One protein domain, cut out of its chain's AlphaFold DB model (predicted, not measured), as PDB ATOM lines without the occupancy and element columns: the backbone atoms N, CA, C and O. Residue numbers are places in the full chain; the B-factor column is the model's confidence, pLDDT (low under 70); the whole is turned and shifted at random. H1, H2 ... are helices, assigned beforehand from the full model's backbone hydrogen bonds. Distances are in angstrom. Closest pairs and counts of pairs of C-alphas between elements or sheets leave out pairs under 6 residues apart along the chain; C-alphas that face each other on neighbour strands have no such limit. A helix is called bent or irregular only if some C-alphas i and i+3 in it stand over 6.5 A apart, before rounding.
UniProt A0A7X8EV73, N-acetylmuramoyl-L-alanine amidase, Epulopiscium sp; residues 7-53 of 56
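This is residues 7 to 53 of the 56 residues of the protein "N-acetylmuramoyl-L-alanine amidase" of Epulopiscium sp (UniProt A0A7X8EV73). Two helices of equal residue count, H1 and H2, cross nearly at right angles, with residues 17 to 21 of H1 packed on H2. A long loop, residues 27 to 39, swings out from the end of H1 and returns to the start of H2, and residues 7 to 14 lead into H1. The printed part has 47 residues with two named helices, H1 then H2, and no named strand; its class is all helix. It is compact, with a radius of gyration of the C-alphas of 9.6 A, and rounded, spanning 26 by 20 by 15 A.

The printed part begins at Tyr 7, with its C-alpha at (31.480, -12.923, 22.186). H1 is residues 15 to 26, 17.3 A from first to last C-alpha, beginning at C-alpha 15 at (35.949, -7.989, 11.811). H1 is irregular: C-alphas 16 and 19 are 7.5 A apart. H2 is residues 40 to 51, 16.6 A from first to last C-alpha, ending at C-alpha 51 at (38.464, 5.565, 17.436).

H1 touches H2 with residues 17 to 21 alone. The closest C-alphas of the two helices are those of Thr 20 and Val 47, 5.9 A apart. Their lines are about perpendicular, at 74 degrees, and their centres are 9.8 A apart. In H2 every O i to N i+4 pair is within hydrogen-bond range, while in H1 6 of 8 are.

The two C-alphas farthest apart are those of Lys 34 and Ala 52, at 26.6 A. The printed part has no cut. The link from H1 to H2 is long, with 13 residues, whose C-alphas lie 7 to 13 A from the mean of all C-alphas. The mean pLDDT of the printed part of this model is 95.4, and no printed residue is under 70.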
ATOM      1  N   TYR A   7      30.166 -12.635  22.759       95.19
ATOM      2  CA  TYR A   7      31.480 -12.923  22.186       95.19
ATOM      3  C   TYR A   7      32.444 -13.312  23.313       95.19
ATOM      4  O   TYR A   7      32.791 -12.483  24.158       95.19
ATOM      5  N   ASN A   8      32.855 -14.576  23.359       95.00
ATOM      6  CA  ASN A   8      33.719 -15.127  24.407       95.00
ATOM      7  C   ASN A   8      35.189 -15.185  24.004       95.00
ATOM      8  O   ASN A   8      36.061 -15.128  24.870       95.00
ATOM      9  N   THR A   9      35.457 -15.260  22.704       94.94
ATOM     10  CA  THR A   9      36.805 -15.336  22.138       94.94
ATOM     11  C   THR A   9      36.994 -14.271  21.063       94.94
ATOM     12  O   THR A   9      36.032 -13.818  20.445       94.94
ATOM     13  N   LEU A  10      38.243 -13.881  20.791       95.19
ATOM     14  CA  LEU A  10      38.547 -12.925  19.719       95.19
ATOM     15  C   LEU A  10      38.083 -13.418  18.336       95.19
ATOM     16  O   LEU A  10      37.727 -12.612  17.483       95.19
ATOM     17  N   ALA A  11      38.059 -14.735  18.114       95.62
ATOM     18  CA  ALA A  11      37.611 -15.325  16.854       95.62
ATOM     19  C   ALA A  11      36.111 -15.102  16.594       95.62
ATOM     20  O   ALA A  11      35.706 -14.973  15.441       95.62
ATOM     21  N   GLU A  12      35.300 -15.027  17.653       95.81
ATOM     22  CA  GLU A  12      33.862 -14.757  17.556       95.81
ATOM     23  C   GLU A  12      33.561 -13.276  17.289       95.81
ATOM     24  O   GLU A  12      32.487 -12.946  16.780       95.81
ATOM     25  N   VAL A  13      34.494 -12.381  17.634       96.12
ATOM     26  CA  VAL A  13      34.336 -10.935  17.449       96.12
ATOM     27  C   VAL A  13      34.267 -10.613  15.946       96.12
ATOM     28  O   VAL A  13      35.130 -11.054  15.185       96.12
ATOM     29  N   PRO A  14      33.281  -9.823  15.487       97.06
ATOM     30  CA  PRO A  14      33.202  -9.371  14.103       97.06
ATOM     31  C   PRO A  14      34.431  -8.571  13.667       97.06
ATOM     32  O   PRO A  14      35.041  -7.856  14.464       97.06
ATOM     33  N   GLU A  15      34.741  -8.612  12.371       98.25
ATOM     34  CA  GLU A  15      35.949  -7.989  11.811       98.25
ATOM     35  C   GLU A  15      36.099  -6.502  12.177       98.25
ATOM     36  O   GLU A  15      37.188  -6.048  12.515       98.25
ATOM     37  N   TRP A  16      34.989  -5.757  12.228       97.38
ATOM     38  CA  TRP A  16      34.980  -4.332  12.575       97.38
ATOM     39  C   TRP A  16      35.433  -4.018  14.011       97.38
ATOM     40  O   TRP A  16      35.767  -2.865  14.289       97.38
ATOM     41  N   GLY A  17      35.430  -5.003  14.916       97.88
ATOM     42  CA  GLY A  17      35.799  -4.846  16.327       97.88
ATOM     43  C   GLY A  17      37.038  -5.630  16.767       97.88
ATOM     44  O   GLY A  17      37.568  -5.358  17.846       97.88
ATOM     45  N   LYS A  18      37.542  -6.569  15.950       97.50
ATOM     46  CA  LYS A  18      38.674  -7.439  16.321       97.50
ATOM     47  C   LYS A  18      39.923  -6.661  16.717       97.50
ATOM     48  O   LYS A  18      40.509  -6.959  17.753       97.50
ATOM     49  N   ALA A  19      40.312  -5.654  15.934       98.06
ATOM     50  CA  ALA A  19      41.522  -4.875  16.205       98.06
ATOM     51  C   ALA A  19      41.467  -4.171  17.574       98.06
ATOM     52  O   ALA A  19      42.439  -4.196  18.328       98.06
ATOM     53  N   THR A  20      40.314  -3.600  17.931       98.19
ATOM     54  CA  THR A  20      40.114  -2.950  19.232       98.19
ATOM     55  C   THR A  20      40.128  -3.960  20.379       98.19
ATOM     56  O   THR A  20      40.786  -3.726  21.390       98.19
ATOM     57  N   VAL A  21      39.455  -5.108  20.235       97.19
ATOM     58  CA  VAL A  21      39.455  -6.146  21.282       97.19
ATOM     59  C   VAL A  21      40.851  -6.733  21.477       97.19
ATOM     60  O   VAL A  21      41.280  -6.875  22.618       97.19
ATOM     61  N   GLN A  22      41.590  -7.005  20.397       96.81
ATOM     62  CA  GLN A  22      42.988  -7.442  20.465       96.81
ATOM     63  C   GLN A  22      43.847  -6.419  21.221       96.81
ATOM     64  O   GLN A  22      44.541  -6.786  22.163       96.81
ATOM     65  N   LYS A  23      43.721  -5.122  20.907       97.31
ATOM     66  CA  LYS A  23      44.427  -4.051  21.631       97.31
ATOM     67  C   LYS A  23      44.125  -4.058  23.136       97.31
ATOM     68  O   LYS A  23      45.042  -3.941  23.944       97.31
ATOM     69  N   LEU A  24      42.858  -4.205  23.529       96.69
ATOM     70  CA  LEU A  24      42.453  -4.268  24.941       96.69
ATOM     71  C   LEU A  24      42.951  -5.550  25.638       96.69
ATOM     72  O   LEU A  24      43.342  -5.512  26.805       96.69
ATOM     73  N   ILE A  25      42.990  -6.674  24.917       95.38
ATOM     74  CA  ILE A  25      43.610  -7.930  25.361       95.38
ATOM     75  C   ILE A  25      45.108  -7.733  25.618       95.38
ATOM     76  O   ILE A  25      45.620  -8.191  26.645       95.38
ATOM     77  N   ASP A  26      45.812  -7.063  24.711       95.38
ATOM     78  CA  ASP A  26      47.256  -6.835  24.802       95.38
ATOM     79  C   ASP A  26      47.603  -5.869  25.937       95.38
ATOM     80  O   ASP A  26      48.585  -6.080  26.645       95.38
ATOM     81  N   LYS A  27      46.736  -4.883  26.197       95.00
ATOM     82  CA  LYS A  27      46.815  -3.990  27.366       95.00
ATOM     83  C   LYS A  27      46.443  -4.661  28.694       95.00
ATOM     84  O   LYS A  27      46.592  -4.038  29.741       95.00
ATOM     85  N   GLY A  28      45.949  -5.901  28.678       94.19
ATOM     86  CA  GLY A  28      45.557  -6.622  29.892       94.19
ATOM     87  C   GLY A  28      44.259  -6.117  30.531       94.19
ATOM     88  O   GLY A  28      44.046  -6.333  31.718       94.19
ATOM     89  N   CYS A  29      43.376  -5.459  29.767       94.31
ATOM     90  CA  CYS A  29      42.114  -4.919  30.289       94.31
ATOM     91  C   CYS A  29      41.096  -6.004  30.682       94.31
ATOM     92  O   CYS A  29      40.146  -5.718  31.408       94.31
ATOM     93  N   PHE A  30      41.265  -7.236  30.196       93.12
ATOM     94  CA  PHE A  30      40.388  -8.363  30.510       93.12
ATOM     95  C   PHE A  30      41.038  -9.294  31.528       93.12
ATOM     96  O   PHE A  30      42.189  -9.696  31.354       93.12
ATOM     97  N   ALA A  31      40.266  -9.697  32.540       88.75
ATOM     98  CA  ALA A  31      40.709 -10.665  33.541       88.75
ATOM     99  C   ALA A  31      40.958 -12.063  32.941       88.75
ATOM    100  O   ALA A  31      41.900 -12.741  33.343       88.75
ATOM    101  N   ASP A  32      40.146 -12.483  31.961       89.31
ATOM    102  CA  ASP A  32      40.303 -13.756  31.250       89.31
ATOM    103  C   ASP A  32      40.097 -13.579  29.737       89.31
ATOM    104  O   ASP A  32      38.997 -13.307  29.252       89.31
ATOM    105  N   LYS A  33      41.174 -13.784  28.972       82.69
ATOM    106  CA  LYS A  33      41.193 -13.668  27.505       82.69
ATOM    107  C   LYS A  33      40.400 -14.779  26.798       82.69
ATOM    108  O   LYS A  33      40.097 -14.638  25.616       82.69
ATOM    109  N   LYS A  34      40.085 -15.879  27.493       81.88
ATOM    110  CA  LYS A  34      39.291 -17.009  26.975       81.88
ATOM    111  C   LYS A  34      37.805 -16.906  27.333       81.88
ATOM    112  O   LYS A  34      37.021 -17.737  26.881       81.88
ATOM    113  N   LYS A  35      37.420 -15.910  28.139       89.88
ATOM    114  CA  LYS A  35      36.047 -15.698  28.607       89.88
ATOM    115  C   LYS A  35      35.690 -14.211  28.606       89.88
ATOM    116  O   LYS A  35      35.355 -13.635  29.639       89.88
ATOM    117  N   LEU A  36      35.756 -13.594  27.426       94.06
ATOM    118  CA  LEU A  36      35.521 -12.154  27.268       94.06
ATOM    119  C   LEU A  36      34.075 -11.739  27.609       94.06
ATOM    120  O   LEU A  36      33.864 -10.653  28.138       94.06
ATOM    121  N   ASN A  37      33.090 -12.603  27.329       94.75
ATOM    122  CA  ASN A  37      31.660 -12.408  27.608       94.75
ATOM    123  C   ASN A  37      31.083 -11.046  27.150       94.75
ATOM    124  O   ASN A  37      30.249 -10.438  27.831       94.75
ATOM    125  N   LEU A  38      31.521 -10.555  25.989       95.62
ATOM    126  CA  LEU A  38      31.133  -9.235  25.487       95.62
ATOM    127  C   LEU A  38      29.758  -9.280  24.829       95.62
ATOM    128  O   LEU A  38      29.504 -10.148  23.995       95.62
ATOM    129  N   THR A  39      28.898  -8.314  25.147       96.19
ATOM    130  CA  THR A  39      27.717  -8.014  24.322       96.19
ATOM    131  C   THR A  39      28.123  -7.223  23.084       96.19
ATOM    132  O   THR A  39      29.210  -6.639  23.019       96.19
ATOM    133  N   GLU A  40      27.236  -7.159  22.091       95.50
ATOM    134  CA  GLU A  40      27.470  -6.320  20.915       95.50
ATOM    135  C   GLU A  40      27.550  -4.826  21.259       95.50
ATOM    136  O   GLU A  40      28.399  -4.124  20.711       95.50
ATOM    137  N   ASP A  41      26.755  -4.346  22.215       96.81
ATOM    138  CA  ASP A  41      26.786  -2.939  22.625       96.81
ATOM    139  C   ASP A  41      28.074  -2.573  23.376       96.81
ATOM    140  O   ASP A  41      28.645  -1.507  23.133       96.81
ATOM    141  N   MET A  42      28.610  -3.477  24.208       96.56
ATOM    142  CA  MET A  42      29.940  -3.299  24.808       96.56
ATOM    143  C   MET A  42      31.024  -3.201  23.734       96.56
ATOM    144  O   MET A  42      31.875  -2.312  23.789       96.56
ATOM    145  N   LEU A  43      30.967  -4.080  22.729       97.38
ATOM    146  CA  LEU A  43      31.916  -4.064  21.620       97.38
ATOM    147  C   LEU A  43      31.845  -2.745  20.835       97.38
ATOM    148  O   LEU A  43      32.885  -2.160  20.530       97.38
ATOM    149  N   ARG A  44      30.638  -2.238  20.549       97.88
ATOM    150  CA  ARG A  44      30.447  -0.926  19.907       97.88
ATOM    151  C   ARG A  44      31.045   0.200  20.746       97.88
ATOM    152  O   ARG A  44      31.772   1.027  20.201       97.88
ATOM    153  N   GLY A  45      30.803   0.198  22.058       98.31
ATOM    154  CA  GLY A  45      31.376   1.175  22.985       98.31
ATOM    155  C   GLY A  45      32.905   1.173  22.965       98.31
ATOM    156  O   GLY A  45      33.522   2.228  22.825       98.31
ATOM    157  N   PHE A  46      33.530  -0.006  23.013       98.00
ATOM    158  CA  PHE A  46      34.984  -0.123  22.909       98.00
ATOM    159  C   PHE A  46      35.504   0.412  21.575       98.00
ATOM    160  O   PHE A  46      36.449   1.193  21.557       98.00
ATOM    161  N   VAL A  47      34.874   0.062  20.454       98.19
ATOM    162  CA  VAL A  47      35.314   0.539  19.135       98.19
ATOM    163  C   VAL A  47      35.179   2.058  18.999       98.19
ATOM    164  O   VAL A  47      36.077   2.700  18.454       98.19
ATOM    165  N   VAL A  48      34.102   2.656  19.515       98.56
ATOM    166  CA  VAL A  48      33.934   4.120  19.534       98.56
ATOM    167  C   VAL A  48      35.031   4.780  20.371       98.56
ATOM    168  O   VAL A  48      35.682   5.707  19.891       98.56
ATOM    169  N   ASN A  49      35.288   4.270  21.576       98.31
ATOM    170  CA  ASN A  49      36.334   4.790  22.456       98.31
ATOM    171  C   ASN A  49      37.727   4.680  21.824       98.31
ATOM    172  O   ASN A  49      38.525   5.613  21.901       98.31
ATOM    173  N   ASP A  50      38.016   3.564  21.158       98.00
ATOM    174  CA  ASP A  50      39.294   3.356  20.485       98.00
ATOM    175  C   ASP A  50      39.496   4.351  19.337       98.00
ATOM    176  O   ASP A  50      40.546   4.984  19.232       98.00
ATOM    177  N   ARG A  51      38.455   4.572  18.523       97.06
ATOM    178  CA  ARG A  51      38.464   5.565  17.436       97.06
ATOM    179  C   ARG A  51      38.553   7.003  17.946       97.06
ATOM    180  O   ARG A  51      39.171   7.834  17.290       97.06
ATOM    181  N   ALA A  52      37.984   7.288  19.115       98.12
ATOM    182  CA  ALA A  52      38.134   8.568  19.807       98.12
ATOM    183  C   ALA A  52      39.521   8.741  20.463       98.12
ATOM    184  O   ALA A  52      39.827   9.808  20.994       98.12
ATOM    185  N   GLY A  53      40.378   7.712  20.428       96.56
ATOM    186  CA  GLY A  53      41.739   7.763  20.952       96.56
ATOM    187  C   GLY A  53      41.837   7.599  22.469       96.56
ATOM    188  O   GLY A  53      42.809   8.074  23.056       96.56
TER     189      GLY A  53